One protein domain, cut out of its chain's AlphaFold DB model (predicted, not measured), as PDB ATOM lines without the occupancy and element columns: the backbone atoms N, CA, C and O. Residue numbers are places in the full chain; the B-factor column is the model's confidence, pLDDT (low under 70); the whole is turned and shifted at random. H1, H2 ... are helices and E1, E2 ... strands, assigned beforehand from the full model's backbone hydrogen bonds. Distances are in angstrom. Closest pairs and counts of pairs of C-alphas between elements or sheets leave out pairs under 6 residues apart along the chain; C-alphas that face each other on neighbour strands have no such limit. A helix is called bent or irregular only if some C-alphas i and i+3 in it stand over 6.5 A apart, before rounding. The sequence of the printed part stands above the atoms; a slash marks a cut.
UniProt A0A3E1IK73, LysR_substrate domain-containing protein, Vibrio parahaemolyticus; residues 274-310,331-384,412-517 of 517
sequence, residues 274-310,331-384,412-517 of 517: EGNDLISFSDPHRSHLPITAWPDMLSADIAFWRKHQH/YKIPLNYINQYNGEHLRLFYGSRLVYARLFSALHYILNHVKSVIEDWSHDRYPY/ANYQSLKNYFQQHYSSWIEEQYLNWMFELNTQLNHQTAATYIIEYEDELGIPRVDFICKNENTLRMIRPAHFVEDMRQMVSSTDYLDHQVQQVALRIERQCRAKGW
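AT A GLANCE: This is residues 274 to 310, 331 to 384 and 412 to 517 of the 517 residues of the protein "LysR_substrate domain-containing protein" of Vibrio parahaemolyticus (UniProt A0A3E1IK73). A head built on a strongly twisted sheet of two strand hairpins has an arm of three long helices, H2, H3 and H6, reaching away from it: H2 begins where E2 ends and stands up from the sheet, H6 crosses H2, and the bent H3 runs back toward the head. In the head, H5 packs on the sheet on the face opposite H2, the short H4 grazes the sheet, and H1 meets H4 off the sheet. The printed part has 197 residues, with six named helices and four named strands in the order H1 E1 E2 H2 H3 E3 E4 H4 H5 H6; the mixed sheet runs E1 E2 E4 E3, and the class is mixed, helices and strands. The whole is compact, with a radius of gyration of the C-alphas of 18.9 A, and spans 59 by 44 by 31 A.

IN THESE COORDINATES: Residues 274 to 296 hold no named element. H1, residues 297 to 310, begins with C-alpha 297 at (-17.745, -33.642, 23.527) and is irregular, C-alphas 307 and 310 being 7.2 A apart. After the first cut come E1, residues 342 to 350, 20.5 A long, and E2, residues 353 to 361, 23.9 A long. E1 bends by 69 degrees at residue 347 and E2 by 54 degrees at residue 356. H2, residues 362 to 381, is 27.5 A long. After the second cut comes H3, residues 412 to 445, assigned as one helix by its hydrogen bonds but bent, with C-alphas 431 and 434 6.7 A apart. Its arms are H3a, residues 412 to 431, 29.0 A, and H3b, residues 434 to 445, 16.5 A, at a steep tilt of 52 degrees. E3, residues 451 to 457, and E4, residues 463 to 469, measure 20.0 A and 19.9 A. H4 is residues 472 to 477; H5 is residues 480 to 489, irregular, with C-alphas 481 and 484 8.9 A apart. H6, residues 495 to 514, is 28.5 A long and ends with C-alpha 514 at (20.101, -41.951, 36.260).

HOW THE PARTS SIT: The hairpin E1 and E2 is antiparallel, with N 346 and O 357 2.8 A apart. E2 and E4 are parallel, with N 467 and O 358 2.8 A apart. The hairpin E3 and E4 is antiparallel, with N 464 and O 456 2.8 A apart. Residues 280 to 281 pair antiparallel with residues 346 to 347 of E1. The domain has three layers, helices on both faces of a sheet: H2 on one face, H5 on the other. H2 is over E1 and E2 at a height over the sheet of 15.5 A. H5, at 8.0 A, is over none of the strands, but only just: 2 of its C-alphas fall on E4 and 2 on E3. H2 and H6 touch at a steep tilt of 47 degrees, the same way, closest at C-alphas 370 and 505, 5.4 A. H2 touches H3b with residues 362 to 367 alone, closest at C-alphas 363 and 441, 6.0 A. H2 and H3a are near each other. H1 touches H4 with residues 297 to 299 alone, closest at C-alphas 298 and 475, 4.9 A. In H2, H3a, H3b, H4 and H6 every O i to N i+4 pair is within hydrogen-bond range; in H1 it is 9 of 10 and in H5 4 of 6.

THE WHOLE: The C-alphas of Asn 276 and Asn 413, the two farthest apart, are 59.8 A apart. Residues 311 to 330 and 385 to 411 are not printed; the gaps between C-alphas across these cuts are 19.2 A and 16.1 A. Of the links that are printed whole, each is tight. Mean pLDDT of the printed part is 81.3; 40 residues are under 70, among them residues 282 to 290, 412 to 422 and 424 to 431.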
ATOM      1  N   GLU A 274     -22.186 -22.764  14.848       77.62
ATOM      2  CA  GLU A 274     -23.325 -23.510  15.379       77.62
ATOM      3  C   GLU A 274     -23.454 -23.351  16.903       77.62
ATOM      4  O   GLU A 274     -22.481 -23.081  17.605       77.62
ATOM      5  N   GLY A 275     -24.658 -23.551  17.443       80.25
ATOM      6  CA  GLY A 275     -24.906 -23.449  18.888       80.25
ATOM      7  C   GLY A 275     -24.914 -22.005  19.400       80.25
ATOM      8  O   GLY A 275     -24.903 -21.053  18.621       80.25
ATOM      9  N   ASN A 276     -24.952 -21.836  20.722       84.31
ATOM     10  CA  ASN A 276     -25.055 -20.509  21.343       84.31
ATOM     11  C   ASN A 276     -23.776 -19.685  21.174       84.31
ATOM     12  O   ASN A 276     -23.836 -18.465  21.033       84.31
ATOM     13  N   ASP A 277     -22.632 -20.367  21.154       86.44
ATOM     14  CA  ASP A 277     -21.313 -19.748  21.048       86.44
ATOM     15  C   ASP A 277     -20.813 -19.675  19.599       86.44
ATOM     16  O   ASP A 277     -19.676 -19.269  19.364       86.44
ATOM     17  N   LEU A 278     -21.640 -20.064  18.617       85.62
ATOM     18  CA  LEU A 278     -21.276 -20.099  17.197       85.62
ATOM     19  C   LEU A 278     -19.961 -20.869  16.971       85.62
ATOM     20  O   LEU A 278     -19.044 -20.363  16.326       85.62
ATOM     21  N   ILE A 279     -19.844 -22.074  17.536       85.25
ATOM     22  CA  ILE A 279     -18.632 -22.897  17.469       85.25
ATOM     23  C   ILE A 279     -18.466 -23.534  16.084       85.25
ATOM     24  O   ILE A 279     -19.427 -24.006  15.478       85.25
ATOM     25  N   SER A 280     -17.228 -23.580  15.590       83.56
ATOM     26  CA  SER A 280     -16.842 -24.359  14.407       83.56
ATOM     27  C   SER A 280     -15.427 -24.924  14.549       83.56
ATOM     28  O   SER A 280     -14.523 -24.223  15.018       83.56
ATOM     29  N   PHE A 281     -15.219 -26.157  14.087       78.38
ATOM     30  CA  PHE A 281     -13.902 -26.796  14.009       78.38
ATOM     31  C   PHE A 281     -13.209 -26.438  12.695       78.38
ATOM     32  O   PHE A 281     -13.851 -26.364  11.650       78.38
ATOM     33  N   SER A 282     -11.891 -26.235  12.742       68.56
ATOM     34  CA  SER A 282     -11.101 -25.961  11.532       68.56
ATOM     35  C   SER A 282     -10.713 -27.237  10.776       68.56
ATOM     36  O   SER A 282     -10.426 -27.165   9.584       68.56
ATOM     37  N   ASP A 283     -10.687 -28.391  11.452       63.66
ATOM     38  CA  ASP A 283     -10.351 -29.679  10.840       63.66
ATOM     39  C   ASP A 283     -11.613 -30.368  10.270       63.66
ATOM     40  O   ASP A 283     -12.493 -30.770  11.041       63.66
ATOM     41  N   PRO A 284     -11.716 -30.554   8.939       55.06
ATOM     42  CA  PRO A 284     -12.856 -31.214   8.303       55.06
ATOM     43  C   PRO A 284     -12.939 -32.727   8.584       55.06
ATOM     44  O   PRO A 284     -13.956 -33.351   8.278       55.06
ATOM     45  N   HIS A 285     -11.900 -33.359   9.143       50.75
ATOM     46  CA  HIS A 285     -11.873 -34.806   9.389       50.75
ATOM     47  C   HIS A 285     -12.634 -35.240  10.650       50.75
ATOM     48  O   HIS A 285     -12.983 -36.424  10.772       50.75
ATOM     49  N   ARG A 286     -12.921 -34.294  11.556       58.78
ATOM     50  CA  ARG A 286     -13.565 -34.524  12.856       58.78
ATOM     51  C   ARG A 286     -15.031 -34.932  12.769       58.78
ATOM     52  O   ARG A 286     -15.457 -35.756  13.576       58.78
ATOM     53  N   SER A 287     -15.797 -34.454  11.786       50.31
ATOM     54  CA  SER A 287     -17.200 -34.855  11.671       50.31
ATOM     55  C   SER A 287     -17.783 -34.713  10.260       50.31
ATOM     56  O   SER A 287     -17.607 -33.713   9.577       50.31
ATOM     57  N   HIS A 288     -18.537 -35.734   9.834       52.25
ATOM     58  CA  HIS A 288     -19.469 -35.640   8.694       52.25
ATOM     59  C   HIS A 288     -20.809 -34.997   9.100       52.25
ATOM     60  O   HIS A 288     -21.634 -34.688   8.244       52.25
ATOM     61  N   LEU A 289     -21.022 -34.828  10.410       59.59
ATOM     62  CA  LEU A 289     -22.211 -34.257  11.040       59.59
ATOM     63  C   LEU A 289     -21.866 -32.921  11.733       59.59
ATOM     64  O   LEU A 289     -20.727 -32.757  12.177       59.59
ATOM     65  N   PRO A 290     -22.832 -32.001  11.879       68.44
ATOM     66  CA  PRO A 290     -22.719 -30.812  12.732       68.44
ATOM     67  C   PRO A 290     -22.188 -31.167  14.128       68.44
ATOM     68  O   PRO A 290     -22.651 -32.143  14.724       68.44
ATOM     69  N   ILE A 291     -21.245 -30.397  14.685       75.12
ATOM     70  CA  ILE A 291     -20.712 -30.696  16.030       75.12
ATOM     71  C   ILE A 291     -21.816 -30.593  17.092       75.12
ATOM     72  O   ILE A 291     -21.838 -31.351  18.059       75.12
ATOM     73  N   THR A 292     -22.788 -29.710  16.868       75.50
ATOM     74  CA  THR A 292     -23.947 -29.510  17.746       75.50
ATOM     75  C   THR A 292     -24.968 -30.641  17.720       75.50
ATOM     76  O   THR A 292     -25.831 -30.691  18.595       75.50
ATOM     77  N   ALA A 293     -24.865 -31.568  16.763       76.06
ATOM     78  CA  ALA A 293     -25.696 -32.767  16.749       76.06
ATOM     79  C   ALA A 293     -25.298 -33.759  17.855       76.06
ATOM     80  O   ALA A 293     -26.113 -34.595  18.242       76.06
ATOM     81  N   TRP A 294     -24.066 -33.675  18.369       78.19
ATOM     82  CA  TRP A 294     -23.571 -34.576  19.404       78.19
ATOM     83  C   TRP A 294     -24.071 -34.177  20.798       78.19
ATOM     84  O   TRP A 294     -24.113 -32.986  21.119       78.19
ATOM     85  N   PRO A 295     -24.406 -35.157  21.658       83.31
ATOM     86  CA  PRO A 295     -24.891 -34.880  23.008       83.31
ATOM     87  C   PRO A 295     -23.812 -34.260  23.907       83.31
ATOM     88  O   PRO A 295     -24.115 -33.381  24.712       83.31
ATOM     89  N   ASP A 296     -22.561 -34.696  23.756       88.62
ATOM     90  CA  ASP A 296     -21.414 -34.229  24.528       88.62
ATOM     91  C   ASP A 296     -20.107 -34.342  23.718       88.62
ATOM     92  O   ASP A 296     -20.032 -35.044  22.700       88.62
ATOM     93  N   MET A 297     -19.066 -33.637  24.170       88.38
ATOM     94  CA  MET A 297     -17.745 -33.642  23.527       88.38
ATOM     95  C   MET A 297     -17.047 -35.008  23.603       88.38
ATOM     96  O   MET A 297     -16.217 -35.325  22.753       88.38
ATOM     97  N   LEU A 298     -17.383 -35.843  24.593       89.25
ATOM     98  CA  LEU A 298     -16.808 -37.185  24.734       89.25
ATOM     99  C   LEU A 298     -17.295 -38.118  23.616       89.25
ATOM    100  O   LEU A 298     -16.511 -38.848  23.018       89.25
ATOM    101  N   SER A 299     -18.586 -38.072  23.313       86.19
ATOM    102  CA  SER A 299     -19.239 -38.881  22.287       86.19
ATOM    103  C   SER A 299     -18.710 -38.532  20.899       86.19
ATOM    104  O   SER A 299     -18.390 -39.432  20.119       86.19
ATOM    105  N   ALA A 300     -18.532 -37.234  20.631       82.88
ATOM    106  CA  ALA A 300     -17.911 -36.751  19.402       82.88
ATOM    107  C   ALA A 300     -16.470 -37.279  19.247       82.88
ATOM    108  O   ALA A 300     -16.095 -37.771  18.179       82.88
ATOM    109  N   ASP A 301     -15.670 -37.245  20.318       85.81
ATOM    110  CA  ASP A 301     -14.293 -37.744  20.294       85.81
ATOM    111  C   ASP A 301     -14.213 -39.271  20.156       85.81
ATOM    112  O   ASP A 301     -13.399 -39.769  19.382       85.81
ATOM    113  N   ILE A 302     -15.086 -40.034  20.823       82.44
ATOM    114  CA  ILE A 302     -15.145 -41.500  20.686       82.44
ATOM    115  C   ILE A 302     -15.493 -41.899  19.247       82.44
ATOM    116  O   ILE A 302     -14.890 -42.831  18.706       82.44
ATOM    117  N   ALA A 303     -16.450 -41.214  18.615       77.94
ATOM    118  CA  ALA A 303     -16.810 -41.466  17.223       77.94
ATOM    119  C   ALA A 303     -15.622 -41.209  16.283       77.94
ATOM    120  O   ALA A 303     -15.310 -42.039  15.423       77.94
ATOM    121  N   PHE A 304     -14.904 -40.105  16.501       77.75
ATOM    122  CA  PHE A 304     -13.681 -39.794  15.769       77.75
ATOM    123  C   PHE A 304     -12.585 -40.845  16.000       77.75
ATOM    124  O   PHE A 304     -12.014 -41.366  15.040       77.75
ATOM    125  N   TRP A 305     -12.333 -41.215  17.254       76.62
ATOM    126  CA  TRP A 305     -11.329 -42.202  17.647       76.62
ATOM    127  C   TRP A 305     -11.583 -43.567  16.995       76.62
ATOM    128  O   TRP A 305     -10.663 -44.149  16.421       76.62
ATOM    129  N   ARG A 306     -12.834 -44.053  16.977       74.44
ATOM    130  CA  ARG A 306     -13.202 -45.333  16.336       74.44
ATOM    131  C   ARG A 306     -12.867 -45.363  14.846       74.44
ATOM    132  O   ARG A 306     -12.407 -46.384  14.345       74.44
ATOM    133  N   LYS A 307     -13.057 -44.244  14.145       70.81
ATOM    134  CA  LYS A 307     -12.755 -44.122  12.711       70.81
ATOM    135  C   LYS A 307     -11.248 -44.152  12.420       70.81
ATOM    136  O   LYS A 307     -10.841 -44.626  11.363       70.81
ATOM    137  N   HIS A 308     -10.422 -43.678  13.354       65.69
ATOM    138  CA  HIS A 308      -8.964 -43.576  13.199       65.69
ATOM    139  C   HIS A 308      -8.192 -44.746  13.849       65.69
ATOM    140  O   HIS A 308      -6.969 -44.825  13.744       65.69
ATOM    141  N   GLN A 309      -8.892 -45.709  14.459       60.66
ATOM    142  CA  GLN A 309      -8.325 -46.882  15.144       60.66
ATOM    143  C   GLN A 309      -7.750 -47.982  14.229       60.66
ATOM    144  O   GLN A 309      -7.190 -48.950  14.740       60.66
ATOM    145  N   HIS A 310      -7.812 -47.848  12.899       44.69
ATOM    146  CA  HIS A 310      -7.440 -48.916  11.953       44.69
ATOM    147  C   HIS A 310      -5.974 -49.407  12.006       44.69
ATOM    148  O   HIS A 310      -5.657 -50.394  11.346       44.69
ATOM    149  N   TYR A 331     -22.691 -43.401  24.554       63.38
ATOM    150  CA  TYR A 331     -21.487 -44.105  24.109       63.38
ATOM    151  C   TYR A 331     -20.712 -44.628  25.325       63.38
ATOM    152  O   TYR A 331     -20.209 -43.870  26.153       63.38
ATOM    153  N   LYS A 332     -20.622 -45.957  25.456       71.88
ATOM    154  CA  LYS A 332     -19.722 -46.573  26.436       71.88
ATOM    155  C   LYS A 332     -18.279 -46.300  26.017       71.88
ATOM    156  O   LYS A 332     -17.925 -46.561  24.864       71.88
ATOM    157  N   ILE A 333     -17.476 -45.815  26.962       76.44
ATOM    158  CA  ILE A 333     -16.045 -45.563  26.776       76.44
ATOM    159  C   ILE A 333     -15.356 -46.897  26.422       76.44
ATOM    160  O   ILE A 333     -15.489 -47.863  27.181       76.44
ATOM    161  N   PRO A 334     -14.686 -46.998  25.257       78.12
ATOM    162  CA  PRO A 334     -13.937 -48.192  24.861       78.12
ATOM    163  C   PRO A 334     -12.794 -48.535  25.829       78.12
ATOM    164  O   PRO A 334     -12.194 -47.642  26.418       78.12
ATOM    165  N   LEU A 335     -12.427 -49.823  25.922       64.12
ATOM    166  CA  LEU A 335     -11.450 -50.331  26.903       64.12
ATOM    167  C   LEU A 335     -10.023 -49.749  26.764       64.12
ATOM    168  O   LEU A 335      -9.239 -49.864  27.696       64.12
ATOM    169  N   ASN A 336      -9.696 -49.107  25.635       71.19
ATOM    170  CA  ASN A 336      -8.387 -48.501  25.334       71.19
ATOM    171  C   ASN A 336      -8.513 -47.068  24.797       71.19
ATOM    172  O   ASN A 336      -7.664 -46.594  24.040       71.19
ATOM    173  N   TYR A 337      -9.623 -46.405  25.104       80.19
ATOM    174  CA  TYR A 337      -9.855 -45.055  24.629       80.19
ATOM    175  C   TYR A 337      -8.841 -44.077  25.233       80.19
ATOM    176  O   TYR A 337      -8.569 -44.083  26.432       80.19
ATOM    177  N   ILE A 338      -8.290 -43.230  24.365       80.69
ATOM    178  CA  ILE A 338      -7.482 -42.077  24.746       80.69
ATOM    179  C   ILE A 338      -8.048 -40.893  23.986       80.69
ATOM    180  O   ILE A 338      -8.160 -40.933  22.759       80.69
ATOM    181  N   ASN A 339      -8.370 -39.849  24.736       83.75
ATOM    182  CA  ASN A 339      -8.864 -38.580  24.226       83.75
ATOM    183  C   ASN A 339      -7.969 -38.038  23.101       83.75
ATOM    184  O   ASN A 339      -6.763 -37.984  23.290       83.75
ATOM    185  N   GLN A 340      -8.525 -37.635  21.957       83.38
ATOM    186  CA  GLN A 340      -7.735 -37.187  20.798       83.38
ATOM    187  C   GLN A 340      -7.593 -35.659  20.681       83.38
ATOM    188  O   GLN A 340      -6.975 -35.173  19.735       83.38
ATOM    189  N   TYR A 341      -8.154 -34.869  21.601       87.06
ATOM    190  CA  TYR A 341      -8.029 -33.408  21.573       87.06
ATOM    191  C   TYR A 341      -6.610 -32.961  21.950       87.06
ATOM    192  O   TYR A 341      -6.258 -32.860  23.128       87.06
ATOM    193  N   ASN A 342      -5.798 -32.669  20.934       83.62
ATOM    194  CA  ASN A 342      -4.398 -32.265  21.063       83.62
ATOM    195  C   ASN A 342      -4.142 -30.885  20.428       83.62
ATOM    196  O   ASN A 342      -3.324 -30.742  19.522       83.62
ATOM    197  N   GLY A 343      -4.874 -29.863  20.877       84.06
ATOM    198  CA  GLY A 343      -4.714 -28.489  20.392       84.06
ATOM    199  C   GLY A 343      -5.515 -28.202  19.134       84.06
ATOM    200  O   GLY A 343      -5.031 -27.550  18.210       84.06
ATOM    201  N   GLU A 344      -6.742 -28.706  19.085       86.75
ATOM    202  CA  GLU A 344      -7.585 -28.550  17.908       86.75
ATOM    203  C   GLU A 344      -8.050 -27.117  17.730       86.75
ATOM    204  O   GLU A 344      -8.522 -26.491  18.676       86.75
ATOM    205  N   HIS A 345      -7.943 -26.617  16.502       85.88
ATOM    206  CA  HIS A 345      -8.278 -25.239  16.189       85.88
ATOM    207  C   HIS A 345      -9.790 -25.053  16.085       85.88
ATOM    208  O   HIS A 345     -10.455 -25.597  15.196       85.88
ATOM    209  N   LEU A 346     -10.305 -24.207  16.967       88.69
ATOM    210  CA  LEU A 346     -11.698 -23.816  17.066       88.69
ATOM    211  C   LEU A 346     -11.854 -22.329  16.769       88.69
ATOM    212  O   LEU A 346     -10.971 -21.511  17.038       88.69
ATOM    213  N   ARG A 347     -13.032 -21.967  16.277       89.75
ATOM    214  CA  ARG A 347     -13.499 -20.582  16.236       89.75
ATOM    215  C   ARG A 347     -14.848 -20.524  16.923       89.75
ATOM    216  O   ARG A 347     -15.699 -21.368  16.652       89.75
ATOM    217  N   LEU A 348     -15.009 -19.573  17.832       91.75
ATOM    218  CA  LEU A 348     -16.247 -19.364  18.576       91.75
ATOM    219  C   LEU A 348     -16.312 -17.939  19.126       91.75
ATOM    220  O   LEU A 348     -15.307 -17.224  19.174       91.75
ATOM    221  N   PHE A 349     -17.500 -17.525  19.548       90.25
ATOM    222  CA  PHE A 349     -17.706 -16.286  20.280       90.25
ATOM    223  C   PHE A 349     -17.566 -16.531  21.777       90.25
ATOM    224  O   PHE A 349     -18.328 -17.280  22.381       90.25
ATOM    225  N   TYR A 350     -16.594 -15.863  22.388       86.81
ATOM    226  CA  TYR A 350     -16.413 -15.865  23.831       86.81
ATOM    227  C   TYR A 350     -16.883 -14.514  24.374       86.81
ATOM    228  O   TYR A 350     -16.223 -13.481  24.229       86.81
ATOM    229  N   GLY A 351     -18.097 -14.495  24.933       81.94
ATOM    230  CA  GLY A 351     -18.795 -13.249  25.245       81.94
ATOM    231  C   GLY A 351     -19.215 -12.518  23.967       81.94
ATOM    232  O   GLY A 351     -19.983 -13.047  23.174       81.94
ATOM    233  N   SER A 352     -18.727 -11.292  23.758       83.19
ATOM    234  CA  SER A 352     -19.072 -10.473  22.583       83.19
ATOM    235  C   SER A 352     -17.973 -10.413  21.515       83.19
ATOM    236  O   SER A 352     -18.053  -9.579  20.613       83.19
ATOM    237  N   ARG A 353     -16.915 -11.227  21.634       89.50
ATOM    238  CA  ARG A 353     -15.735 -11.190  20.755       89.50
ATOM    239  C   ARG A 353     -15.498 -12.553  20.108       89.50
ATOM    240  O   ARG A 353     -15.666 -13.579  20.762       89.50
ATOM    241  N   LEU A 354     -15.084 -12.547  18.840       91.12
ATOM    242  CA  LEU A 354     -14.571 -13.746  18.178       91.12
ATOM    243  C   LEU A 354     -13.220 -14.103  18.804       91.12
ATOM    244  O   LEU A 354     -12.354 -13.235  18.898       91.12
ATOM    245  N   VAL A 355     -13.014 -15.363  19.170       90.69
ATOM    246  CA  VAL A 355     -11.711 -15.860  19.626       90.69
ATOM    247  C   VAL A 355     -11.232 -17.003  18.742       90.69
ATOM    248  O   VAL A 355     -12.024 -17.854  18.323       90.69
ATOM    249  N   TYR A 356      -9.928 -17.030  18.464       90.56
ATOM    250  CA  TYR A 356      -9.283 -18.213  17.898       90.56
ATOM    251  C   TYR A 356      -8.851 -19.106  19.043       90.56
ATOM    252  O   TYR A 356      -7.970 -18.752  19.827       90.56
ATOM    253  N   ALA A 357      -9.506 -20.250  19.156       90.50
ATOM    254  CA  ALA A 357      -9.350 -21.111  20.302       90.50
ATOM    255  C   ALA A 357      -8.623 -22.410  19.957       90.50
ATOM    256  O   ALA A 357      -8.662 -22.879  18.817       90.50
ATOM    257  N   ARG A 358      -7.970 -23.003  20.957       92.94
ATOM    258  CA  ARG A 358      -7.403 -24.351  20.866       92.94
ATOM    259  C   ARG A 358      -7.999 -25.239  21.940       92.94
ATOM    260  O   ARG A 358      -8.052 -24.841  23.099       92.94
ATOM    261  N   LEU A 359      -8.425 -26.439  21.565       92.31
ATOM    262  CA  LEU A 359      -8.966 -27.421  22.500       92.31
ATOM    263  C   LEU A 359      -7.952 -28.516  22.807       92.31
ATOM    264  O   LEU A 359      -7.491 -29.227  21.911       92.31
ATOM    265  N   PHE A 360      -7.664 -28.688  24.090       91.94
ATOM    266  CA  PHE A 360      -6.772 -29.717  24.601       91.94
ATOM    267  C   PHE A 360      -7.483 -30.614  25.608       91.94
ATOM    268  O   PHE A 360      -8.314 -30.175  26.402       91.94
ATOM    269  N   SER A 361      -7.072 -31.875  25.657       92.31
ATOM    270  CA  SER A 361      -7.161 -32.642  26.891       92.31
ATOM    271  C   SER A 361      -6.017 -32.246  27.823       92.31
ATOM    272  O   SER A 361      -4.917 -31.935  27.363       92.31
ATOM    273  N   ALA A 362      -6.234 -32.281  29.139       92.25
ATOM    274  CA  ALA A 362      -5.156 -32.002  30.089       92.25
ATOM    275  C   ALA A 362      -3.975 -32.966  29.911       92.25
ATOM    276  O   ALA A 362      -2.835 -32.552  30.084       92.25
ATOM    277  N   LEU A 363      -4.232 -34.212  29.494       90.62
ATOM    278  CA  LEU A 363      -3.193 -35.170  29.118       90.62
ATOM    279  C   LEU A 363      -2.269 -34.596  28.034       90.62
ATOM    280  O   LEU A 363      -1.065 -34.489  28.252       90.62
ATOM    281  N   HIS A 364      -2.829 -34.202  26.887       88.00
ATOM    282  CA  HIS A 364      -2.052 -33.675  25.764       88.00
ATOM    283  C   HIS A 364      -1.405 -32.334  26.092       88.00
ATOM    284  O   HIS A 364      -0.247 -32.111  25.754       88.00
ATOM    285  N   TYR A 365      -2.121 -31.463  26.805       91.19
ATOM    286  CA  TYR A 365      -1.580 -30.186  27.250       91.19
ATOM    287  C   TYR A 365      -0.333 -30.382  28.121       91.19
ATOM    288  O   TYR A 365       0.714 -29.807  27.824       91.19
ATOM    289  N   ILE A 366      -0.423 -31.231  29.152       90.19
ATOM    290  CA  ILE A 366       0.694 -31.515  30.059       90.19
ATOM    291  C   ILE A 366       1.850 -32.147  29.284       90.19
ATOM    292  O   ILE A 366       2.976 -31.684  29.415       90.19
ATOM    293  N   LEU A 367       1.595 -33.162  28.451       85.75
ATOM    294  CA  LEU A 367       2.653 -33.844  27.696       85.75
ATOM    295  C   LEU A 367       3.378 -32.909  26.718       85.75
ATOM    296  O   LEU A 367       4.605 -32.955  26.646       85.75
ATOM    297  N   ASN A 368       2.658 -32.026  26.021       85.75
ATOM    298  CA  ASN A 368       3.265 -31.047  25.115       85.75
ATOM    299  C   ASN A 368       4.154 -30.046  25.870       85.75
ATOM    300  O   ASN A 368       5.261 -29.750  25.425       85.75
ATOM    301  N   HIS A 369       3.708 -29.560  27.033       88.38
ATOM    302  CA  HIS A 369       4.498 -28.633  27.849       88.38
ATOM    303  C   HIS A 369       5.690 -29.323  28.513       88.38
ATOM    304  O   HIS A 369       6.782 -28.765  28.544       88.38
ATOM    305  N   VAL A 370       5.519 -30.559  28.986       85.81
ATOM    306  CA  VAL A 370       6.615 -31.393  29.494       85.81
ATOM    307  C   VAL A 370       7.668 -31.591  28.411       85.81
ATOM    308  O   VAL A 370       8.852 -31.412  28.685       85.81
ATOM    309  N   LYS A 371       7.255 -31.908  27.179       83.12
ATOM    310  CA  LYS A 371       8.169 -32.033  26.043       83.12
ATOM    311  C   LYS A 371       8.974 -30.748  25.836       83.12
ATOM    312  O   LYS A 371      10.194 -30.833  25.807       83.12
ATOM    313  N   SER A 372       8.318 -29.585  25.800       84.50
ATOM    314  CA  SER A 372       9.001 -28.287  25.679       84.50
ATOM    315  C   SER A 372      10.000 -28.052  26.817       84.50
ATOM    316  O   SER A 372      11.152 -27.731  26.561       84.50
ATOM    317  N   VAL A 373       9.604 -28.287  28.074       85.50
ATOM    318  CA  VAL A 373      10.475 -28.081  29.246       85.50
ATOM    319  C   VAL A 373      11.705 -28.987  29.206       85.50
ATOM    320  O   VAL A 373      12.798 -28.558  29.575       85.50
ATOM    321  N   ILE A 374      11.553 -30.247  28.792       78.88
ATOM    322  CA  ILE A 374      12.697 -31.162  28.726       78.88
ATOM    323  C   ILE A 374      13.547 -30.875  27.485       78.88
ATOM    324  O   ILE A 374      14.765 -31.012  27.554       78.88
ATOM    325  N   GLU A 375      12.952 -30.439  26.373       78.12
ATOM    326  CA  GLU A 375      13.699 -29.935  25.221       78.12
ATOM    327  C   GLU A 375      14.552 -28.731  25.634       78.12
ATOM    328  O   GLU A 375      15.764 -28.777  25.419       78.12
ATOM    329  N   ASP A 376      13.987 -27.734  26.313       81.38
ATOM    330  CA  ASP A 376      14.716 -26.571  26.838       81.38
ATOM    331  C   ASP A 376      15.820 -26.996  27.813       81.38
ATOM    332  O   ASP A 376      16.986 -26.647  27.635       81.38
ATOM    333  N   TRP A 377      15.498 -27.860  28.783       78.62
ATOM    334  CA  TRP A 377      16.487 -28.433  29.699       78.62
ATOM    335  C   TRP A 377      17.616 -29.143  28.951       78.62
ATOM    336  O   TRP A 377      18.783 -28.954  29.285       78.62
ATOM    337  N   SER A 378      17.292 -29.946  27.935       70.75
ATOM    338  CA  SER A 378      18.299 -30.643  27.142       70.75
ATOM    339  C   SER A 378      19.184 -29.634  26.415       70.75
ATOM    340  O   SER A 378      20.397 -29.786  26.426       70.75
ATOM    341  N   HIS A 379      18.627 -28.558  25.857       71.62
ATOM    342  CA  HIS A 379      19.411 -27.522  25.189       71.62
ATOM    343  C   HIS A 379      20.315 -26.756  26.164       71.62
ATOM    344  O   HIS A 379      21.468 -26.493  25.817       71.62
ATOM    345  N   ASP A 380      19.830 -26.475  27.374       70.12
ATOM    346  CA  ASP A 380      20.528 -25.684  28.390       70.12
ATOM    347  C   ASP A 380      21.582 -26.474  29.187       70.12
ATOM    348  O   ASP A 380      22.587 -25.911  29.627       70.12
ATOM    349  N   ARG A 381      21.370 -27.778  29.421       64.00
ATOM    350  CA  ARG A 381      22.158 -28.596  30.375       64.00
ATOM    351  C   ARG A 381      23.047 -29.664  29.741       64.00
ATOM    352  O   ARG A 381      23.707 -30.406  30.464       64.00
ATOM    353  N   TYR A 382      23.098 -29.743  28.420       54.16
ATOM    354  CA  TYR A 382      23.764 -30.830  27.707       54.16
ATOM    355  C   TYR A 382      25.292 -30.967  27.927       54.16
ATOM    356  O   TYR A 382      26.038 -30.024  27.641       54.16
ATOM    357  N   PRO A 383      25.810 -32.184  28.209       52.72
ATOM    358  CA  PRO A 383      25.479 -33.069  29.336       52.72
ATOM    359  C   PRO A 383      26.371 -32.775  30.572       52.72
ATOM    360  O   PRO A 383      26.081 -33.137  31.702       52.72
ATOM    361  N   TYR A 384      27.462 -32.048  30.371       54.38
ATOM    362  CA  TYR A 384      28.293 -31.389  31.364       54.38
ATOM    363  C   TYR A 384      28.775 -30.145  30.626       54.38
ATOM    364  O   TYR A 384      29.118 -30.252  29.444       54.38
ATOM    365  N   ALA A 412      33.345 -29.185  16.699       54.12
ATOM    366  CA  ALA A 412      32.884 -30.337  15.925       54.12
ATOM    367  C   ALA A 412      32.638 -31.591  16.789       54.12
ATOM    368  O   ALA A 412      31.629 -32.276  16.610       54.12
ATOM    369  N   ASN A 413      33.509 -31.872  17.766       57.94
ATOM    370  CA  ASN A 413      33.320 -32.996  18.691       57.94
ATOM    371  C   ASN A 413      32.180 -32.725  19.679       57.94
ATOM    372  O   ASN A 413      31.393 -33.624  19.970       57.94
ATOM    373  N   TYR A 414      32.043 -31.476  20.135       61.00
ATOM    374  CA  TYR A 414      30.929 -31.049  20.982       61.00
ATOM    375  C   TYR A 414      29.580 -31.193  20.260       61.00
ATOM    376  O   TYR A 414      28.628 -31.747  20.805       61.00
ATOM    377  N   GLN A 415      29.515 -30.777  18.995       62.81
ATOM    378  CA  GLN A 415      28.306 -30.867  18.178       62.81
ATOM    379  C   GLN A 415      27.965 -32.316  17.801       62.81
ATOM    380  O   GLN A 415      26.795 -32.684  17.761       62.81
ATOM    381  N   SER A 416      28.974 -33.173  17.621       64.25
ATOM    382  CA  SER A 416      28.779 -34.613  17.396       64.25
ATOM    383  C   SER A 416      28.235 -35.329  18.641       64.25
ATOM    384  O   SER A 416      27.325 -36.144  18.523       64.25
ATOM    385  N   LEU A 417      28.724 -34.984  19.840       63.91
ATOM    386  CA  LEU A 417      28.187 -35.485  21.116       63.91
ATOM    387  C   LEU A 417      26.758 -34.986  21.375       63.91
ATOM    388  O   LEU A 417      25.914 -35.764  21.819       63.91
ATOM    389  N   LYS A 418      26.480 -33.719  21.039       66.44
ATOM    390  CA  LYS A 418      25.134 -33.129  21.097       66.44
ATOM    391  C   LYS A 418      24.149 -33.801  20.141       66.44
ATOM    392  O   LYS A 418      22.993 -34.009  20.483       66.44
ATOM    393  N   ASN A 419      24.599 -34.203  18.961       68.38
ATOM    394  CA  ASN A 419      23.751 -34.971  18.056       68.38
ATOM    395  C   ASN A 419      23.547 -36.408  18.567       68.38
ATOM    396  O   ASN A 419      22.435 -36.927  18.496       68.38
ATOM    397  N   TYR A 420      24.587 -37.035  19.134       69.06
ATOM    398  CA  TYR A 420      24.523 -38.407  19.649       69.06
ATOM    399  C   TYR A 420      23.505 -38.569  20.783       69.06
ATOM    400  O   TYR A 420      22.621 -39.422  20.677       69.06
ATOM    401  N   PHE A 421      23.560 -37.752  21.842       68.12
ATOM    402  CA  PHE A 421      22.531 -37.864  22.879       68.12
ATOM    403  C   PHE A 421      21.182 -37.380  22.354       68.12
ATOM    404  O   PHE A 421      20.201 -37.962  22.770       68.12
ATOM    405  N   GLN A 422      21.060 -36.412  21.426       69.25
ATOM    406  CA  GLN A 422      19.740 -35.973  20.941       69.25
ATOM    407  C   GLN A 422      19.035 -37.132  20.227       69.25
ATOM    408  O   GLN A 422      17.840 -37.340  20.430       69.25
ATOM    409  N   GLN A 423      19.783 -37.945  19.476       70.19
ATOM    410  CA  GLN A 423      19.282 -39.172  18.856       70.19
ATOM    411  C   GLN A 423      18.914 -40.244  19.895       70.19
ATOM    412  O   GLN A 423      17.827 -40.818  19.827       70.19
ATOM    413  N   HIS A 424      19.777 -40.486  20.885       67.44
ATOM    414  CA  HIS A 424      19.528 -41.481  21.938       67.44
ATOM    415  C   HIS A 424      18.376 -41.100  22.879       67.44
ATOM    416  O   HIS A 424      17.582 -41.950  23.279       67.44
ATOM    417  N   TYR A 425      18.281 -39.820  23.215       67.88
ATOM    418  CA  TYR A 425      17.234 -39.216  24.025       67.88
ATOM    419  C   TYR A 425      15.888 -39.267  23.300       67.88
ATOM    420  O   TYR A 425      14.914 -39.710  23.900       67.88
ATOM    421  N   SER A 426      15.843 -38.911  22.008       68.25
ATOM    422  CA  SER A 426      14.614 -38.985  21.201       68.25
ATOM    423  C   SER A 426      14.082 -40.418  21.130       68.25
ATOM    424  O   SER A 426      12.924 -40.657  21.459       68.25
ATOM    425  N   SER A 427      14.948 -41.390  20.817       69.88
ATOM    426  CA  SER A 427      14.564 -42.808  20.751       69.88
ATOM    427  C   SER A 427      14.096 -43.357  22.104       69.88
ATOM    428  O   SER A 427      13.125 -44.106  22.165       69.88
ATOM    429  N   TRP A 428      14.746 -42.975  23.206       68.31
ATOM    430  CA  TRP A 428      14.349 -43.437  24.536       68.31
ATOM    431  C   TRP A 428      13.059 -42.792  25.038       68.31
ATOM    432  O   TRP A 428      12.258 -43.457  25.697       68.31
ATOM    433  N   ILE A 429      12.843 -41.510  24.736       68.69
ATOM    434  CA  ILE A 429      11.585 -40.848  25.063       68.69
ATOM    435  C   ILE A 429      10.441 -41.500  24.315       68.69
ATOM    436  O   ILE A 429       9.440 -41.784  24.953       68.69
ATOM    437  N   GLU A 430      10.582 -41.809  23.028       68.56
ATOM    438  CA  GLU A 430       9.528 -42.485  22.263       68.56
ATOM    439  C   GLU A 430       9.109 -43.826  22.896       68.56
ATOM    440  O   GLU A 430       7.914 -44.111  22.994       68.56
ATOM    441  N   GLU A 431      10.060 -44.606  23.426       69.75
ATOM    442  CA  GLU A 431       9.770 -45.861  24.139       69.75
ATOM    443  C   GLU A 431       9.032 -45.650  25.473       69.75
ATOM    444  O   GLU A 431       8.159 -46.441  25.837       69.75
ATOM    445  N   GLN A 432       9.386 -44.611  26.237       71.19
ATOM    446  CA  GLN A 432       8.796 -44.352  27.560       71.19
ATOM    447  C   GLN A 432       7.537 -43.478  27.513       71.19
ATOM    448  O   GLN A 432       6.721 -43.519  28.436       71.19
ATOM    449  N   TYR A 433       7.351 -42.726  26.429       71.31
ATOM    450  CA  TYR A 433       6.270 -41.766  26.238       71.31
ATOM    451  C   TYR A 433       4.902 -42.432  26.344       71.31
ATOM    452  O   TYR A 433       4.024 -41.925  27.040       71.31
ATOM    453  N   LEU A 434       4.737 -43.608  25.729       68.62
ATOM    454  CA  LEU A 434       3.488 -44.369  25.805       68.62
ATOM    455  C   LEU A 434       3.149 -44.750  27.252       68.62
ATOM    456  O   LEU A 434       2.014 -44.564  27.684       68.62
ATOM    457  N   ASN A 435       4.133 -45.214  28.027       76.81
ATOM    458  CA  ASN A 435       3.923 -45.600  29.424       76.81
ATOM    459  C   ASN A 435       3.506 -44.402  30.286       76.81
ATOM    460  O   ASN A 435       2.553 -44.504  31.060       76.81
ATOM    461  N   TRP A 436       4.177 -43.255  30.133       76.19
ATOM    462  CA  TRP A 436       3.819 -42.032  30.859       76.19
ATOM    463  C   TRP A 436       2.449 -41.503  30.454       76.19
ATOM    464  O   TRP A 436       1.682 -41.076  31.313       76.19
ATOM    465  N   MET A 437       2.117 -41.577  29.165       79.62
ATOM    466  CA  MET A 437       0.808 -41.190  28.653       79.62
ATOM    467  C   MET A 437      -0.307 -42.037  29.283       79.62
ATOM    468  O   MET A 437      -1.286 -41.473  29.767       79.62
ATOM    469  N   PHE A 438      -0.161 -43.367  29.346       79.88
ATOM    470  CA  PHE A 438      -1.154 -44.243  29.987       79.88
ATOM    471  C   PHE A 438      -1.270 -44.004  31.499       79.88
ATOM    472  O   PHE A 438      -2.384 -43.937  32.028       79.88
ATOM    473  N   GLU A 439      -0.141 -43.854  32.200       84.44
ATOM    474  CA  GLU A 439      -0.119 -43.565  33.640       84.44
ATOM    475  C   GLU A 439      -0.834 -42.239  33.944       84.44
ATOM    476  O   GLU A 439      -1.743 -42.197  34.776       84.44
ATOM    477  N   LEU A 440      -0.487 -41.173  33.216       85.81
ATOM    478  CA  LEU A 440      -1.068 -39.843  33.387       85.81
ATOM    479  C   LEU A 440      -2.555 -39.814  33.008       85.81
ATOM    480  O   LEU A 440      -3.358 -39.246  33.749       85.81
ATOM    481  N   ASN A 441      -2.950 -40.470  31.911       87.25
ATOM    482  CA  ASN A 441      -4.357 -40.585  31.516       87.25
ATOM    483  C   ASN A 441      -5.187 -41.255  32.619       87.25
ATOM    484  O   ASN A 441      -6.255 -40.771  32.996       87.25
ATOM    485  N   THR A 442      -4.653 -42.335  33.197       86.94
ATOM    486  CA  THR A 442      -5.302 -43.054  34.297       86.94
ATOM    487  C   THR A 442      -5.445 -42.145  35.516       86.94
ATOM    488  O   THR A 442      -6.538 -42.029  36.067       86.94
ATOM    489  N   GLN A 443      -4.379 -41.450  35.919       89.75
ATOM    490  CA  GLN A 443      -4.405 -40.536  37.065       89.75
ATOM    491  C   GLN A 443      -5.413 -39.393  36.887       89.75
ATOM    492  O   GLN A 443      -6.171 -39.110  37.813       89.75
ATOM    493  N   LEU A 444      -5.462 -38.754  35.715       90.00
ATOM    494  CA  LEU A 444      -6.384 -37.646  35.433       90.00
ATOM    495  C   LEU A 444      -7.856 -38.089  35.447       90.00
ATOM    496  O   LEU A 444      -8.711 -37.372  35.978       90.00
ATOM    497  N   ASN A 445      -8.154 -39.281  34.926       89.25
ATOM    498  CA  ASN A 445      -9.512 -39.830  34.888       89.25
ATOM    499  C   ASN A 445     -10.063 -40.244  36.264       89.25
ATOM    500  O   ASN A 445     -11.277 -40.257  36.446       89.25
ATOM    501  N   HIS A 446      -9.204 -40.509  37.255       90.31
ATOM    502  CA  HIS A 446      -9.634 -40.770  38.639       90.31
ATOM    503  C   HIS A 446      -9.990 -39.499  39.426       90.31
ATOM    504  O   HIS A 446     -10.498 -39.583  40.544       90.31
ATOM    505  N   GLN A 447      -9.704 -38.317  38.881       91.50
ATOM    506  CA  GLN A 447      -9.949 -37.048  39.559       91.50
ATOM    507  C   GLN A 447     -11.323 -36.461  39.214       91.50
ATOM    508  O   GLN A 447     -11.999 -36.880  38.274       91.50
ATOM    509  N   THR A 448     -11.738 -35.438  39.963       90.69
ATOM    510  CA  THR A 448     -12.960 -34.681  39.671       90.69
ATOM    511  C   THR A 448     -12.852 -33.940  38.341       90.69
ATOM    512  O   THR A 448     -11.759 -33.517  37.949       90.69
ATOM    513  N   ALA A 449     -13.988 -33.794  37.653       92.56
ATOM    514  CA  ALA A 449     -14.090 -33.010  36.427       92.56
ATOM    515  C   ALA A 449     -13.705 -31.548  36.686       92.56
ATOM    516  O   ALA A 449     -14.049 -30.989  37.729       92.56
ATOM    517  N   ALA A 450     -12.961 -30.961  35.753       94.25
ATOM    518  CA  ALA A 450     -12.547 -29.565  35.803       94.25
ATOM    519  C   ALA A 450     -12.128 -29.087  34.412       94.25
ATOM    520  O   ALA A 450     -11.652 -29.871  33.585       94.25
ATOM    521  N   THR A 451     -12.250 -27.790  34.186       95.31
ATOM    522  CA  THR A 451     -11.818 -27.117  32.965       95.31
ATOM    523  C   THR A 451     -10.783 -26.055  33.312       95.31
ATOM    524  O   THR A 451     -10.775 -25.502  34.414       95.31
ATOM    525  N   TYR A 452      -9.892 -25.772  32.369       95.50
ATOM    526  CA  TYR A 452      -8.940 -24.673  32.479       95.50
ATOM    527  C   TYR A 452      -9.038 -23.822  31.219       95.50
ATOM    528  O   TYR A 452      -9.160 -24.354  30.113       95.50
ATOM    529  N   ILE A 453      -9.034 -22.507  31.406       94.56
ATOM    530  CA  ILE A 453      -9.189 -21.522  30.338       94.56
ATOM    531  C   ILE A 453      -7.999 -20.577  30.436       94.56
ATOM    532  O   ILE A 453      -7.792 -19.965  31.483       94.56
ATOM    533  N   ILE A 454      -7.218 -20.486  29.364       93.44
ATOM    534  CA  ILE A 454      -6.050 -19.606  29.283       93.44
ATOM    535  C   ILE A 454      -6.318 -18.586  28.186       93.44
ATOM    536  O   ILE A 454      -6.378 -18.936  27.010       93.44
ATOM    537  N   GLU A 455      -6.501 -17.329  28.577       93.81
ATOM    538  CA  GLU A 455      -6.769 -16.214  27.668       93.81
ATOM    539  C   GLU A 455      -5.463 -15.451  27.404       93.81
ATOM    540  O   GLU A 455      -4.744 -15.101  28.340       93.81
ATOM    541  N   TYR A 456      -5.138 -15.210  26.134       93.25
ATOM    542  CA  TYR A 456      -3.946 -14.469  25.717       93.25
ATOM    543  C   TYR A 456      -4.189 -13.750  24.387       93.25
ATOM    544  O   TYR A 456      -5.143 -14.040  23.666       93.25
ATOM    545  N   GLU A 457      -3.332 -12.793  24.052       91.31
ATOM    546  CA  GLU A 457      -3.342 -12.111  22.756       91.31
ATOM    547  C   GLU A 457      -2.099 -12.536  21.970       91.31
ATOM    548  O   GLU A 457      -1.042 -12.780  22.556       91.31
ATOM    549  N   ASP A 458      -2.228 -12.687  20.652       86.69
ATOM    550  CA  ASP A 458      -1.062 -12.939  19.805       86.69
ATOM    551  C   ASP A 458      -0.272 -11.659  19.499       86.69
ATOM    552  O   ASP A 458      -0.633 -10.560  19.917       86.69
ATOM    553  N   GLU A 459       0.827 -11.797  18.750       85.12
ATOM    554  CA  GLU A 459       1.701 -10.680  18.356       85.12
ATOM    555  C   GLU A 459       0.961  -9.552  17.610       85.12
ATOM    556  O   GLU A 459       1.461  -8.431  17.532       85.12
ATOM    557  N   LEU A 460      -0.232  -9.836  17.075       83.12
ATOM    558  CA  LEU A 460      -1.074  -8.907  16.324       83.12
ATOM    559  C   LEU A 460      -2.227  -8.340  17.174       83.12
ATOM    560  O   LEU A 460      -3.066  -7.611  16.646       83.12
ATOM    561  N   GLY A 461      -2.281  -8.649  18.475       84.31
ATOM    562  CA  GLY A 461      -3.345  -8.217  19.388       84.31
ATOM    563  C   GLY A 461      -4.672  -8.953  19.182       84.31
ATOM    564  O   GLY A 461      -5.720  -8.485  19.630       84.31
ATOM    565  N   ILE A 462      -4.664 -10.087  18.474       87.50
ATOM    566  CA  ILE A 462      -5.868 -10.878  18.216       87.50
ATOM    567  C   ILE A 462      -6.117 -11.804  19.418       87.50
ATOM    568  O   ILE A 462      -5.199 -12.508  19.852       87.50
ATOM    569  N   PRO A 463      -7.353 -11.861  19.950       91.00
ATOM    570  CA  PRO A 463      -7.653 -12.642  21.142       91.00
ATOM    571  C   PRO A 463      -7.646 -14.150  20.856       91.00
ATOM    572  O   PRO A 463      -8.321 -14.643  19.940       91.00
ATOM    573  N   ARG A 464      -6.922 -14.891  21.694       93.12
ATOM    574  CA  ARG A 464      -6.800 -16.349  21.663       93.12
ATOM    575  C   ARG A 464      -7.142 -16.964  23.010       93.12
ATOM    576  O   ARG A 464      -6.937 -16.361  24.063       93.12
ATOM    577  N   VAL A 465      -7.691 -18.173  22.962       94.12
ATOM    578  CA  VAL A 465      -8.105 -18.894  24.169       94.12
ATOM    579  C   VAL A 465      -7.753 -20.368  24.060       94.12
ATOM    580  O   VAL A 465      -8.209 -21.055  23.147       94.12
ATOM    581  N   ASP A 466      -6.996 -20.886  25.018       94.50
ATOM    582  CA  ASP A 466      -6.796 -22.324  25.141       94.50
ATOM    583  C   ASP A 466      -7.802 -22.891  26.143       94.50
ATOM    584  O   ASP A 466      -7.848 -22.511  27.315       94.50
ATOM    585  N   PHE A 467      -8.623 -23.810  25.654       95.25
ATOM    586  CA  PHE A 467      -9.621 -24.545  26.408       95.25
ATOM    587  C   PHE A 467      -9.081 -25.933  26.728       95.25
ATOM    588  O   PHE A 467      -8.717 -26.688  25.826       95.25
ATOM    589  N   ILE A 468      -9.037 -26.290  28.009       95.56
ATOM    590  CA  ILE A 468      -8.404 -27.529  28.462       95.56
ATOM    591  C   ILE A 468      -9.402 -28.332  29.293       95.56
ATOM    592  O   ILE A 468      -9.848 -27.894  30.354       95.56
ATOM    593  N   CYS A 469      -9.722 -29.537  28.828       94.75
ATOM    594  CA  CYS A 469     -10.625 -30.466  29.503       94.75
ATOM    595  C   CYS A 469      -9.820 -31.479  30.317       94.75
ATOM    596  O   CYS A 469      -9.003 -32.217  29.761       94.75
ATOM    597  N   LYS A 470     -10.047 -31.547  31.633       92.88
ATOM    598  CA  LYS A 470      -9.214 -32.367  32.521       92.88
ATOM    599  C   LYS A 470      -9.300 -33.866  32.249       92.88
ATOM    600  O   LYS A 470      -8.273 -34.537  32.229       92.88
ATOM    601  N   ASN A 471     -10.512 -34.387  32.095       92.06
ATOM    602  CA  ASN A 471     -10.758 -35.823  31.991       92.06
ATOM    603  C   ASN A 471     -12.037 -36.151  31.214       92.06
ATOM    604  O   ASN A 471     -12.778 -35.263  30.794       92.06
ATOM    605  N   GLU A 472     -12.304 -37.442  31.040       91.12
ATOM    606  CA  GLU A 472     -13.467 -37.958  30.311       91.12
ATOM    607  C   GLU A 472     -14.800 -37.486  30.899       91.12
ATOM    608  O   GLU A 472     -15.705 -37.103  30.159       91.12
ATOM    609  N   ASN A 473     -14.906 -37.423  32.231       90.62
ATOM    610  CA  ASN A 473     -16.094 -36.890  32.901       90.62
ATOM    611  C   ASN A 473     -16.319 -35.412  32.558       90.62
ATOM    612  O   ASN A 473     -17.458 -35.001  32.367       90.62
ATOM    613  N   THR A 474     -15.239 -34.637  32.419       92.50
ATOM    614  CA  THR A 474     -15.313 -33.238  31.975       92.50
ATOM    615  C   THR A 474     -15.885 -33.156  30.562       92.50
ATOM    616  O   THR A 474     -16.843 -32.425  30.334       92.50
ATOM    617  N   LEU A 475     -15.358 -33.946  29.619       90.25
ATOM    618  CA  LEU A 475     -15.855 -33.966  28.238       90.25
ATOM    619  C   LEU A 475     -17.328 -34.373  28.140       90.25
ATOM    620  O   LEU A 475     -18.056 -33.842  27.307       90.25
ATOM    621  N   ARG A 476     -17.772 -35.293  28.999       90.62
ATOM    622  CA  ARG A 476     -19.167 -35.745  29.048       90.62
ATOM    623  C   ARG A 476     -20.134 -34.672  29.547       90.62
ATOM    624  O   ARG A 476     -21.320 -34.726  29.251       90.62
ATOM    625  N   MET A 477     -19.637 -33.721  30.333       90.56
ATOM    626  CA  MET A 477     -20.432 -32.619  30.878       90.56
ATOM    627  C   MET A 477     -20.495 -31.405  29.945       90.56
ATOM    628  O   MET A 477     -21.283 -30.503  30.204       90.56
ATOM    629  N   ILE A 478     -19.694 -31.372  28.875       92.12
ATOM    630  CA  ILE A 478     -19.651 -30.251  27.931       92.12
ATOM    631  C   ILE A 478     -20.519 -30.573  26.722       92.12
ATOM    632  O   ILE A 478     -20.185 -31.449  25.917       92.12
ATOM    633  N   ARG A 479     -21.606 -29.820  26.561       90.88
ATOM    634  CA  ARG A 479     -22.479 -29.902  25.391       90.88
ATOM    635  C   ARG A 479     -21.941 -28.969  24.306       90.88
ATOM    636  O   ARG A 479     -21.814 -27.773  24.565       90.88
ATOM    637  N   PRO A 480     -21.704 -29.442  23.070       86.81
ATOM    638  CA  PRO A 480     -21.189 -28.587  22.000       86.81
ATOM    639  C   PRO A 480     -22.061 -27.355  21.709       86.81
ATOM    640  O   PRO A 480     -21.546 -26.299  21.365       86.81
ATOM    641  N   ALA A 481     -23.382 -27.463  21.892       86.31
ATOM    642  CA  ALA A 481     -24.309 -26.347  21.699       86.31
ATOM    643  C   ALA A 481     -24.216 -25.242  22.779       86.31
ATOM    644  O   ALA A 481     -24.654 -24.123  22.518       86.31
ATOM    645  N   HIS A 482     -23.669 -25.550  23.962       90.12
ATOM    646  CA  HIS A 482     -23.524 -24.649  25.121       90.12
ATOM    647  C   HIS A 482     -22.073 -24.664  25.637       90.12
ATOM    648  O   HIS A 482     -21.819 -24.690  26.842       90.12
ATOM    649  N   PHE A 483     -21.113 -24.716  24.712       91.56
ATOM    650  CA  PHE A 483     -19.722 -25.036  25.003       91.56
ATOM    651  C   PHE A 483     -19.096 -24.096  26.042       91.56
ATOM    652  O   PHE A 483     -18.545 -24.561  27.038       91.56
ATOM    653  N   VAL A 484     -19.195 -22.777  25.855       91.62
ATOM    654  CA  VAL A 484     -18.568 -21.790  26.753       91.62
ATOM    655  C   VAL A 484     -19.242 -21.775  28.121       91.62
ATOM    656  O   VAL A 484     -18.563 -21.629  29.139       91.62
ATOM    657  N   GLU A 485     -20.566 -21.923  28.157       91.38
ATOM    658  CA  GLU A 485     -21.335 -21.974  29.400       91.38
ATOM    659  C   GLU A 485     -20.904 -23.167  30.257       91.38
ATOM    660  O   GLU A 485     -20.491 -22.980  31.404       91.38
ATOM    661  N   ASP A 486     -20.925 -24.372  29.682       92.44
ATOM    662  CA  ASP A 486     -20.569 -25.604  30.385       92.44
ATOM    663  C   ASP A 486     -19.088 -25.585  30.805       92.44
ATOM    664  O   ASP A 486     -18.741 -25.989  31.916       92.44
ATOM    665  N   MET A 487     -18.208 -25.023  29.966       92.31
ATOM    666  CA  MET A 487     -16.798 -24.834  30.311       92.31
ATOM    667  C   MET A 487     -16.619 -23.913  31.516       92.31
ATOM    668  O   MET A 487     -15.830 -24.233  32.403       92.31
ATOM    669  N   ARG A 488     -17.356 -22.798  31.588       92.25
ATOM    670  CA  ARG A 488     -17.260 -21.822  32.686       92.25
ATOM    671  C   ARG A 488     -17.743 -22.364  34.030       92.25
ATOM    672  O   ARG A 488     -17.241 -21.934  35.065       92.25
ATOM    673  N   GLN A 489     -18.674 -23.314  34.030       91.94
ATOM    674  CA  GLN A 489     -19.207 -23.913  35.258       91.94
ATOM    675  C   GLN A 489     -18.177 -24.757  36.025       91.94
ATOM    676  O   GLN A 489     -18.332 -24.966  37.227       91.94
ATOM    677  N   MET A 490     -17.129 -25.236  35.348       92.81
ATOM    678  CA  MET A 490     -16.142 -26.173  35.900       92.81
ATOM    679  C   MET A 490     -14.724 -25.585  36.003       92.81
ATOM    680  O   MET A 490     -13.764 -26.334  36.216       92.81
ATOM    681  N   VAL A 491     -14.576 -24.263  35.854       93.75
ATOM    682  CA  VAL A 491     -13.262 -23.603  35.795       93.75
ATOM    683  C   VAL A 491     -12.497 -23.780  37.100       93.75
ATOM    684  O   VAL A 491     -13.009 -23.523  38.189       93.75
ATOM    685  N   SER A 492     -11.244 -24.200  36.974       93.38
ATOM    686  CA  SER A 492     -10.284 -24.345  38.069       93.38
ATOM    687  C   SER A 492      -9.003 -23.551  37.789       93.38
ATOM    688  O   SER A 492      -8.750 -23.152  36.653       93.38
ATOM    689  N   SER A 493      -8.182 -23.322  38.823       91.25
ATOM    690  CA  SER A 493      -6.903 -22.607  38.672       91.25
ATOM    691  C   SER A 493      -5.924 -23.378  37.782       91.25
ATOM    692  O   SER A 493      -5.770 -24.594  37.930       91.25
ATOM    693  N   THR A 494      -5.220 -22.665  36.901       90.00
ATOM    694  CA  THR A 494      -4.177 -23.215  36.021       90.00
ATOM    695  C   THR A 494      -2.952 -23.712  36.786       90.00
ATOM    696  O   THR A 494      -2.237 -24.563  36.263       90.00
ATOM    697  N   ASP A 495      -2.772 -23.300  38.049       89.69
ATOM    698  CA  ASP A 495      -1.668 -23.736  38.922       89.69
ATOM    699  C   ASP A 495      -1.538 -25.265  38.993       89.69
ATOM    700  O   ASP A 495      -0.441 -25.814  39.118       89.69
ATOM    701  N   TYR A 496      -2.669 -25.977  38.909       90.81
ATOM    702  CA  TYR A 496      -2.675 -27.435  38.881       90.81
ATOM    703  C   TYR A 496      -1.921 -27.980  37.662       90.81
ATOM    704  O   TYR A 496      -1.131 -28.913  37.805       90.81
ATOM    705  N   LEU A 497      -2.167 -27.421  36.473       90.06
ATOM    706  CA  LEU A 497      -1.529 -27.870  35.236       90.06
ATOM    707  C   LEU A 497      -0.026 -27.609  35.289       90.06
ATOM    708  O   LEU A 497       0.748 -28.526  35.026       90.06
ATOM    709  N   ASP A 498       0.376 -26.412  35.712       90.06
ATOM    710  CA  ASP A 498       1.788 -26.029  35.809       90.06
ATOM    711  C   ASP A 498       2.545 -26.928  36.789       90.06
ATOM    712  O   ASP A 498       3.626 -27.443  36.488       90.06
ATOM    713  N   HIS A 499       1.941 -27.202  37.946       91.81
ATOM    714  CA  HIS A 499       2.508 -28.119  38.922       91.81
ATOM    715  C   HIS A 499       2.626 -29.551  38.373       91.81
ATOM    716  O   HIS A 499       3.655 -30.198  38.574       91.81
ATOM    717  N   GLN A 500       1.619 -30.058  37.650       90.00
ATOM    718  CA  GLN A 500       1.701 -31.380  37.012       90.00
ATOM    719  C   GLN A 500       2.802 -31.438  35.947       90.00
ATOM    720  O   GLN A 500       3.578 -32.396  35.928       90.00
ATOM    721  N   VAL A 501       2.921 -30.405  35.106       90.62
ATOM    722  CA  VAL A 501       3.994 -30.287  34.107       90.62
ATOM    723  C   VAL A 501       5.359 -30.358  34.787       90.62
ATOM    724  O   VAL A 501       6.191 -31.183  34.412       90.62
ATOM    725  N   GLN A 502       5.580 -29.565  35.838       90.31
ATOM    726  CA  GLN A 502       6.846 -29.568  36.572       90.31
ATOM    727  C   GLN A 502       7.139 -30.919  37.231       90.31
ATOM    728  O   GLN A 502       8.267 -31.405  37.158       90.31
ATOM    729  N   GLN A 503       6.146 -31.559  37.854       91.06
ATOM    730  CA  GLN A 503       6.339 -32.861  38.497       91.06
ATOM    731  C   GLN A 503       6.741 -33.953  37.502       91.06
ATOM    732  O   GLN A 503       7.679 -34.712  37.768       91.06
ATOM    733  N   VAL A 504       6.055 -34.030  36.359       86.06
ATOM    734  CA  VAL A 504       6.358 -35.014  35.314       86.06
ATOM    735  C   VAL A 504       7.720 -34.712  34.682       86.06
ATOM    736  O   VAL A 504       8.544 -35.620  34.572       86.06
ATOM    737  N   ALA A 505       8.013 -33.446  34.365       86.25
ATOM    738  CA  ALA A 505       9.307 -33.038  33.818       86.25
ATOM    739  C   ALA A 505      10.473 -33.375  34.767       86.25
ATOM    740  O   ALA A 505      11.446 -33.996  34.343       86.25
ATOM    741  N   LEU A 506      10.353 -33.075  36.067       86.81
ATOM    742  CA  LEU A 506      11.367 -33.416  37.077       86.81
ATOM    743  C   LEU A 506      11.569 -34.930  37.221       86.81
ATOM    744  O   LEU A 506      12.689 -35.395  37.456       86.81
ATOM    745  N   ARG A 507      10.497 -35.723  37.107       85.56
ATOM    746  CA  ARG A 507      10.586 -37.190  37.122       85.56
ATOM    747  C   ARG A 507      11.376 -37.694  35.915       85.56
ATOM    748  O   ARG A 507      12.245 -38.547  36.098       85.56
ATOM    749  N   ILE A 508      11.104 -37.160  34.724       81.81
ATOM    750  CA  ILE A 508      11.810 -37.534  33.492       81.81
ATOM    751  C   ILE A 508      13.275 -37.099  33.566       81.81
ATOM    752  O   ILE A 508      14.159 -37.921  33.340       81.81
ATOM    753  N   GLU A 509      13.551 -35.871  34.014       81.19
ATOM    754  CA  GLU A 509      14.913 -35.374  34.238       81.19
ATOM    755  C   GLU A 509      15.715 -36.311  35.160       81.19
ATOM    756  O   GLU A 509      16.853 -36.672  34.852       81.19
ATOM    757  N   ARG A 510      15.135 -36.756  36.285       83.50
ATOM    758  CA  ARG A 510      15.798 -37.703  37.201       83.50
ATOM    759  C   ARG A 510      16.106 -39.043  36.534       83.50
ATOM    760  O   ARG A 510      17.155 -39.618  36.811       83.50
ATOM    761  N   GLN A 511      15.215 -39.539  35.678       80.44
ATOM    762  CA  GLN A 511      15.430 -40.785  34.942       80.44
ATOM    763  C   GLN A 511      16.517 -40.638  33.873       80.44
ATOM    764  O   GLN A 511      17.360 -41.528  33.761       80.44
ATOM    765  N   CYS A 512      16.554 -39.512  33.152       75.56
ATOM    766  CA  CYS A 512      17.642 -39.191  32.227       75.56
ATOM    767  C   CYS A 512      18.989 -39.159  32.966       75.56
ATOM    768  O   CYS A 512      19.896 -39.908  32.611       75.56
ATOM    769  N   ARG A 513      19.083 -38.414  34.077       75.75
ATOM    770  CA  ARG A 513      20.302 -38.350  34.908       75.75
ATOM    771  C   ARG A 513      20.742 -39.728  35.418       75.75
ATOM    772  O   ARG A 513      21.932 -40.028  35.445       75.75
ATOM    773  N   ALA A 514      19.800 -40.592  35.804       78.88
ATOM    774  CA  ALA A 514      20.101 -41.951  36.260       78.88
ATOM    775  C   ALA A 514      20.688 -42.849  35.154       78.88
ATOM    776  O   ALA A 514      21.418 -43.790  35.461       78.88
ATOM    777  N   LYS A 515      20.409 -42.553  33.879       72.75
ATOM    778  CA  LYS A 515      21.026 -43.223  32.723       72.75
ATOM    779  C   LYS A 515      22.430 -42.708  32.386       72.75
ATOM    780  O   LYS A 515      23.051 -43.236  31.468       72.75
ATOM    781  N   GLY A 516      22.947 -41.735  33.142       64.69
ATOM    782  CA  GLY A 516      24.267 -41.140  32.924       64.69
ATOM    783  C   GLY A 516      24.291 -40.075  31.826       64.69
ATOM    784  O   GLY A 516      25.358 -39.800  31.281       64.69
ATOM    785  N   TRP A 517      23.119 -39.529  31.496       62.28
ATOM    786  CA  TRP A 517      22.916 -38.449  30.534       62.28
ATOM    787  C   TRP A 517      22.999 -37.078  31.188       62.28
ATOM    788  O   TRP A 517      22.443 -36.919  32.304       62.28
TER     789      TRP A 517